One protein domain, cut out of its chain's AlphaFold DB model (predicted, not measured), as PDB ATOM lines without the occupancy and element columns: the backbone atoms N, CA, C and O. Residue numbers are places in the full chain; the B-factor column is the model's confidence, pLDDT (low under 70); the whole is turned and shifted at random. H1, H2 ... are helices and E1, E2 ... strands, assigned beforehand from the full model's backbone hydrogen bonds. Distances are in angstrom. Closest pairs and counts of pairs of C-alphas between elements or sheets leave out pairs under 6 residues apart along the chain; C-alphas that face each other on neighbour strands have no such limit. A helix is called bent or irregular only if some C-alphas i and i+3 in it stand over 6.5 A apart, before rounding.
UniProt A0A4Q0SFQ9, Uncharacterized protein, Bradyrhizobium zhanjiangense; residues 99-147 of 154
ATOM      1  N   ILE A  99     231.384 157.476 218.099       65.31
ATOM      2  CA  ILE A  99     230.254 157.267 217.196       65.31
ATOM      3  C   ILE A  99     229.449 156.098 217.763       65.31
ATOM      4  O   ILE A  99     229.997 154.997 217.857       65.31
ATOM      5  N   PRO A 100     228.183 156.311 218.163       69.81
ATOM      6  CA  PRO A 100     227.314 155.223 218.584       69.81
ATOM      7  C   PRO A 100     227.305 154.098 217.542       69.81
ATOM      8  O   PRO A 100     227.030 154.335 216.364       69.81
ATOM      9  N   ASP A 101     227.606 152.870 217.969       74.31
ATOM     10  CA  ASP A 101     227.733 151.735 217.047       74.31
ATOM     11  C   ASP A 101     226.377 151.280 216.482       74.31
ATOM     12  O   ASP A 101     226.347 150.501 215.542       74.31
ATOM     13  N   ASP A 102     225.262 151.811 216.978       77.50
ATOM     14  CA  ASP A 102     223.911 151.427 216.553       77.50
ATOM     15  C   ASP A 102     223.273 152.450 215.588       77.50
ATOM     16  O   ASP A 102     222.108 152.338 215.226       77.50
ATOM     17  N   PHE A 103     224.022 153.454 215.125       82.19
ATOM     18  CA  PHE A 103     223.539 154.464 214.172       82.19
ATOM     19  C   PHE A 103     224.159 154.271 212.771       82.19
ATOM     20  O   PHE A 103     225.294 153.799 212.674       82.19
ATOM     21  N   PRO A 104     223.484 154.666 211.672       86.75
ATOM     22  CA  PRO A 104     222.232 155.421 211.629       86.75
ATOM     23  C   PRO A 104     220.998 154.583 211.972       86.75
ATOM     24  O   PRO A 104     221.018 153.357 211.886       86.75
ATOM     25  N   ILE A 105     219.934 155.278 212.367       89.88
ATOM     26  CA  ILE A 105     218.588 154.722 212.461       89.88
ATOM     27  C   ILE A 105     217.936 154.813 211.084       89.88
ATOM     28  O   ILE A 105     217.869 155.898 210.502       89.88
ATOM     29  N   GLU A 106     217.468 153.682 210.575       91.62
ATOM     30  CA  GLU A 106     216.788 153.554 209.290       91.62
ATOM     31  C   GLU A 106     215.320 153.189 209.504       91.62
ATOM     32  O   GLU A 106     214.967 152.489 210.455       91.62
ATOM     33  N   VAL A 107     214.462 153.663 208.602       90.75
ATOM     34  CA  VAL A 107     213.025 153.392 208.644       90.75
ATOM     35  C   VAL A 107     212.697 152.248 207.696       90.75
ATOM     36  O   VAL A 107     213.086 152.259 206.529       90.75
ATOM     37  N   GLN A 108     211.968 151.258 208.202       89.94
ATOM     38  CA  GLN A 108     211.384 150.176 207.417       89.94
ATOM     39  C   GLN A 108     209.883 150.136 207.702       89.94
ATOM     40  O   GLN A 108     209.440 149.453 208.627       89.94
ATOM     41  N   ARG A 109     209.095 150.860 206.894       89.56
ATOM     42  CA  ARG A 109     207.662 151.110 207.132       89.56
ATOM     43  C   ARG A 109     207.450 151.849 208.460       89.56
ATOM     44  O   ARG A 109     207.918 152.963 208.627       89.56
ATOM     45  N   GLU A 110     206.772 151.221 209.411       91.75
ATOM     46  CA  GLU A 110     206.473 151.763 210.740       91.75
ATOM     47  C   GLU A 110     207.569 151.439 211.773       91.75
ATOM     48  O   GLU A 110     207.472 151.847 212.928       91.75
ATOM     49  N   GLU A 111     208.625 150.709 211.389       91.81
ATOM     50  CA  GLU A 111     209.710 150.304 212.290       91.81
ATOM     51  C   GLU A 111     210.965 151.168 212.120       91.81
ATOM     52  O   GLU A 111     211.425 151.417 211.004       91.81
ATOM     53  N   LEU A 112     211.573 151.545 213.245       92.56
ATOM     54  CA  LEU A 112     212.904 152.137 213.314       92.56
ATOM     55  C   LEU A 112     213.918 151.049 213.652       92.56
ATOM     56  O   LEU A 112     213.800 150.385 214.686       92.56
ATOM     57  N   LYS A 113     214.936 150.884 212.809       90.56
ATOM     58  CA  LYS A 113     215.993 149.884 212.986       90.56
ATOM     59  C   LYS A 113     217.358 150.531 213.075       90.56
ATOM     60  O   LYS A 113     217.612 151.556 212.451       90.56
ATOM     61  N   ASN A 114     218.237 149.925 213.858       89.94
ATOM     62  CA  ASN A 114     219.637 150.324 213.905       89.94
ATOM     63  C   ASN A 114     220.387 149.849 212.647       89.94
ATOM     64  O   ASN A 114     219.872 149.055 211.857       89.94
ATOM     65  N   LYS A 115     221.652 150.254 212.495       86.88
ATOM     66  CA  LYS A 115     222.501 149.827 211.365       86.88
ATOM     67  C   LYS A 115     222.731 148.308 211.265       86.88
ATOM     68  O   LYS A 115     223.246 147.826 210.260       86.88
ATOM     69  N   ARG A 116     222.433 147.560 212.335       86.31
ATOM     70  CA  ARG A 116     222.522 146.091 212.401       86.31
ATOM     71  C   ARG A 116     221.200 145.417 212.007       86.31
ATOM     72  O   ARG A 116     221.149 144.193 211.935       86.31
ATOM     73  N   GLY A 117     220.149 146.195 211.737       87.62
ATOM     74  CA  GLY A 117     218.807 145.715 211.413       87.62
ATOM     75  C   GLY A 117     217.964 145.323 212.632       87.62
ATOM     76  O   GLY A 117     216.894 144.743 212.462       87.62
ATOM     77  N   GLU A 118     218.420 145.617 213.850       89.50
ATOM     78  CA  GLU A 118     217.693 145.327 215.088       89.50
ATOM     79  C   GLU A 118     216.637 146.418 215.349       89.50
ATOM     80  O   GLU A 118     216.919 147.605 215.141       89.50
ATOM     81  N   PRO A 119     215.423 146.053 215.799       89.69
ATOM     82  CA  PRO A 119     214.358 147.015 216.058       89.69
ATOM     83  C   PRO A 119     214.673 147.876 217.289       89.69
ATOM     84  O   PRO A 119     214.972 147.360 218.364       89.69
ATOM     85  N   VAL A 120     214.567 149.195 217.127       88.12
ATOM     86  CA  VAL A 120     214.772 150.196 218.186       88.12
ATOM     87  C   VAL A 120     213.434 150.706 218.720       88.12
ATOM     88  O   VAL A 120     213.267 150.853 219.929       88.12
ATOM     89  N   ALA A 121     212.480 150.976 217.824       90.06
ATOM     90  CA  ALA A 121     211.139 151.459 218.147       90.06
ATOM     91  C   ALA A 121     210.186 151.259 216.954       90.06
ATOM     92  O   ALA A 121     210.623 150.922 215.853       90.06
ATOM     93  N   SER A 122     208.894 151.511 217.162       90.06
ATOM     94  CA  SER A 122     207.886 151.610 216.102       90.06
ATOM     95  C   SER A 122     207.090 152.910 216.234       90.06
ATOM     96  O   SER A 122     206.989 153.471 217.329       90.06
ATOM     97  N   ALA A 123     206.526 153.385 215.128       92.44
ATOM     98  CA  ALA A 123     205.663 154.559 215.066       92.44
ATOM     99  C   ALA A 123     204.316 154.205 214.424       92.44
ATOM    100  O   ALA A 123     204.182 153.179 213.771       92.44
ATOM    101  N   GLU A 124     203.314 155.064 214.607       91.88
ATOM    102  CA  GLU A 124     201.973 154.852 214.039       91.88
ATOM    103  C   GLU A 124     201.931 155.023 212.515       91.88
ATOM    104  O   GLU A 124     201.034 154.500 211.860       91.88
ATOM    105  N   THR A 125     202.881 155.770 211.946       93.38
ATOM    106  CA  THR A 125     202.988 156.010 210.505       93.38
ATOM    107  C   THR A 125     204.448 155.997 210.062       93.38
ATOM    108  O   THR A 125     205.356 156.304 210.838       93.38
ATOM    109  N   GLU A 126     204.680 155.680 208.788       92.75
ATOM    110  CA  GLU A 126     206.012 155.740 208.169       92.75
ATOM    111  C   GLU A 126     206.582 157.170 208.152       92.75
ATOM    112  O   GLU A 126     207.777 157.365 208.359       92.75
ATOM    113  N   GLU A 127     205.725 158.183 207.995       92.62
ATOM    114  CA  GLU A 127     206.119 159.598 208.060       92.62
ATOM    115  C   GLU A 127     206.644 159.974 209.456       92.62
ATOM    116  O   GLU A 127     207.733 160.534 209.580       92.62
ATOM    117  N   LEU A 128     205.938 159.563 210.516       91.06
ATOM    118  CA  LEU A 128     206.370 159.787 211.896       91.06
ATOM    119  C   LEU A 128     207.651 159.002 212.225       91.06
ATOM    120  O   LEU A 128     208.535 159.522 212.907       91.06
ATOM    121  N   ALA A 129     207.785 157.769 211.725       90.31
ATOM    122  CA  ALA A 129     209.029 157.010 211.845       90.31
ATOM    123  C   ALA A 129     210.201 157.748 211.171       90.31
ATOM    124  O   ALA A 129     211.293 157.799 211.741       90.31
ATOM    125  N   GLY A 130     209.955 158.367 210.010       90.62
ATOM    126  CA  GLY A 130     210.887 159.239 209.291       90.62
ATOM    127  C   GLY A 130     211.383 160.408 210.134       90.62
ATOM    128  O   GLY A 130     212.591 160.551 210.333       90.62
ATOM    129  N   GLU A 131     210.465 161.199 210.694       91.94
ATOM    130  CA  GLU A 131     210.806 162.346 211.548       91.94
ATOM    131  C   GLU A 131     211.593 161.931 212.800       91.94
ATOM    132  O   GLU A 131     212.562 162.590 213.197       91.94
ATOM    133  N   ILE A 132     211.201 160.824 213.439       88.62
ATOM    134  CA  ILE A 132     211.896 160.299 214.618       88.62
ATOM    135  C   ILE A 132     213.311 159.847 214.235       88.62
ATOM    136  O   ILE A 132     214.270 160.215 214.918       88.62
ATOM    137  N   ALA A 133     213.464 159.088 213.146       89.31
ATOM    138  CA  ALA A 133     214.763 158.620 212.674       89.31
ATOM    139  C   ALA A 133     215.686 159.789 212.308       89.31
ATOM    140  O   ALA A 133     216.859 159.787 212.687       89.31
ATOM    141  N   GLU A 134     215.169 160.814 211.624       88.94
ATOM    142  CA  GLU A 134     215.921 162.025 211.299       88.94
ATOM    143  C   GLU A 134     216.421 162.717 212.569       88.94
ATOM    144  O   GLU A 134     217.629 162.905 212.722       88.94
ATOM    145  N   ARG A 135     215.535 162.994 213.534       86.44
ATOM    146  CA  ARG A 135     215.910 163.641 214.804       86.44
ATOM    147  C   ARG A 135     216.930 162.832 215.598       86.44
ATOM    148  O   ARG A 135     217.867 163.408 216.153       86.44
ATOM    149  N   LEU A 136     216.783 161.508 215.654       85.38
ATOM    150  CA  LEU A 136     217.748 160.625 216.316       85.38
ATOM    151  C   LEU A 136     219.115 160.685 215.619       85.38
ATOM    152  O   LEU A 136     220.149 160.834 216.274       85.38
ATOM    153  N   ASN A 137     219.136 160.627 214.287       84.69
ATOM    154  CA  ASN A 137     220.362 160.713 213.497       84.69
ATOM    155  C   ASN A 137     221.033 162.091 213.597       84.69
ATOM    156  O   ASN A 137     222.262 162.177 213.650       84.69
ATOM    157  N   GLU A 138     220.261 163.176 213.648       80.31
ATOM    158  CA  GLU A 138     220.772 164.519 213.922       80.31
ATOM    159  C   GLU A 138     221.423 164.593 215.301       80.31
ATOM    160  O   GLU A 138     222.542 165.091 215.421       80.31
ATOM    161  N   GLN A 139     220.784 164.041 216.333       72.00
ATOM    162  CA  GLN A 139     221.344 163.983 217.683       72.00
ATOM    163  C   GLN A 139     222.644 163.175 217.736       72.00
ATOM    164  O   GLN A 139     223.617 163.627 218.341       72.00
ATOM    165  N   ALA A 140     222.721 162.040 217.036       70.06
ATOM    166  CA  ALA A 140     223.962 161.274 216.913       70.06
ATOM    167  C   ALA A 140     225.068 162.060 216.185       70.06
ATOM    168  O   ALA A 140     226.239 161.993 216.562       70.06
ATOM    169  N   LYS A 141     224.718 162.878 215.184       65.88
ATOM    170  CA  LYS A 141     225.666 163.793 214.523       65.88
ATOM    171  C   LYS A 141     226.064 164.972 215.414       65.88
ATOM    172  O   LYS A 141     227.193 165.447 215.299       65.88
ATOM    173  N   ILE A 142     225.184 165.433 216.307       55.91
ATOM    174  CA  ILE A 142     225.497 166.455 217.316       55.91
ATOM    175  C   ILE A 142     226.561 165.926 218.282       55.91
ATOM    176  O   ILE A 142     227.492 166.674 218.567       55.91
ATOM    177  N   VAL A 143     226.525 164.642 218.670       51.06
ATOM    178  CA  VAL A 143     227.620 163.973 219.415       51.06
ATOM    179  C   VAL A 143     228.962 164.027 218.658       51.06
ATOM    180  O   VAL A 143     230.019 164.153 219.269       51.06
ATOM    181  N   GLY A 144     228.941 164.047 217.323       46.03
ATOM    182  CA  GLY A 144     230.131 164.278 216.493       46.03
ATOM    183  C   GLY A 144     230.511 165.753 216.264       46.03
ATOM    184  O   GLY A 144     231.595 166.030 215.759       46.03
ATOM    185  N   ARG A 145     229.639 166.712 216.606       48.25
ATOM    186  CA  ARG A 145     229.831 168.169 216.417       48.25
ATOM    187  C   ARG A 145     229.738 168.946 217.722       48.25
ATOM    188  O   ARG A 145     229.393 170.132 217.723       48.25
ATOM    189  N   LEU A 146     230.035 168.282 218.826       52.72
ATOM    190  CA  LEU A 146     230.073 168.856 220.151       52.72
ATOM    191  C   LEU A 146     231.091 170.031 220.184       52.72
ATOM    192  O   LEU A 146     232.270 169.865 220.465       52.72
ATOM    193  N   ARG A 147     230.640 171.253 219.850       51.28
ATOM    194  CA  ARG A 147     231.408 172.506 219.957       51.28
ATOM    195  C   ARG A 147     231.636 172.893 221.415       51.28
ATOM    196  O   ARG A 147     230.681 172.957 222.181       51.28
TER     197      ARG A 147
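Overview. This is residues 99 to 147 of the 154 residues of an uncharacterized protein of Bradyrhizobium zhanjiangense (UniProt A0A4Q0SFQ9). A small three-stranded sheet, E1 E2 E3, covers the first part of one long helix, H1, which runs along the strands and makes the longest axis; the sheet has the helix on one face, in two layers, one of helix and one of sheet. The sheet is near residues 126 to 137 of H1, and the helix runs on past it. The printed part has 49 residues, with three named strands and then one named helix along the chain; the sheet's order is E1, E2, E3, antiparallel throughout, and the class is mixed, helices and strands. The whole is compact, with a radius of gyration of the C-alphas of 10.9 A, and flat in outline, spanning 35 by 20 by 10 A.

Along the chain. Residues 99 to 105 come first and hold no named element. E1 is residues 106 to 108, 6.6 A from first to last C-alpha, and begins at C-alpha 106, (216.788, 153.554, 209.290). E2 is residues 111 to 113, 6.3 A long. E3 is residues 119 to 122, 7.9 A long, the longest strand by residues with 4. H1 is residues 126 to 144, 26.9 A long, from C-alpha 126 at (206.012, 155.740, 208.169) to C-alpha 144 at (230.131, 164.278, 216.493), and is not bent.

Arrangement. E1, E2 and E3 form a meander, each strand the antiparallel neighbour of the one before, with E1 and E3 as edge strands. E1 and E2 are a hairpin, at 143 degrees between their directions, with N 106 and O 113 at 2.8 A and N 108 and O 111 at 2.9 A, within hydrogen-bond range. E2 and E3 are a hairpin at 155 degrees, with N 112 and O 121 at 2.8 A, also within range. H1 is on the sheet at a height over the sheet of 9.1 A. It lies over E2, on which 6 of its 19 C-alphas fall when dropped onto the local plane, and is only just not over E1, with 2. On the local plane its line and that of E2 stand at 13 degrees, and H1 runs along the strands. The closest C-alphas of H1 and E1 are those of Gly 130 and Val 107, 6.3 A apart; of H1 and E2, those of Ala 129 and Leu 112, 6.4 A; of H1 and E3, those of Ala 129 and Ser 122, 7.0 A. In H1 every O i to N i+4 pair is within hydrogen-bond range.

Size, cuts and confidence. The two C-alphas farthest apart are those of Glu 124 and Arg 147, 34.8 A. The printed part has no cut, and the links E1 to E2, E2 to E3 and E3 to H1 are tight. The mean pLDDT of the printed part is 82.0; it is under 70 at residues 99 to 100 and 141 to 147, of which 141 to 144 belong to H1.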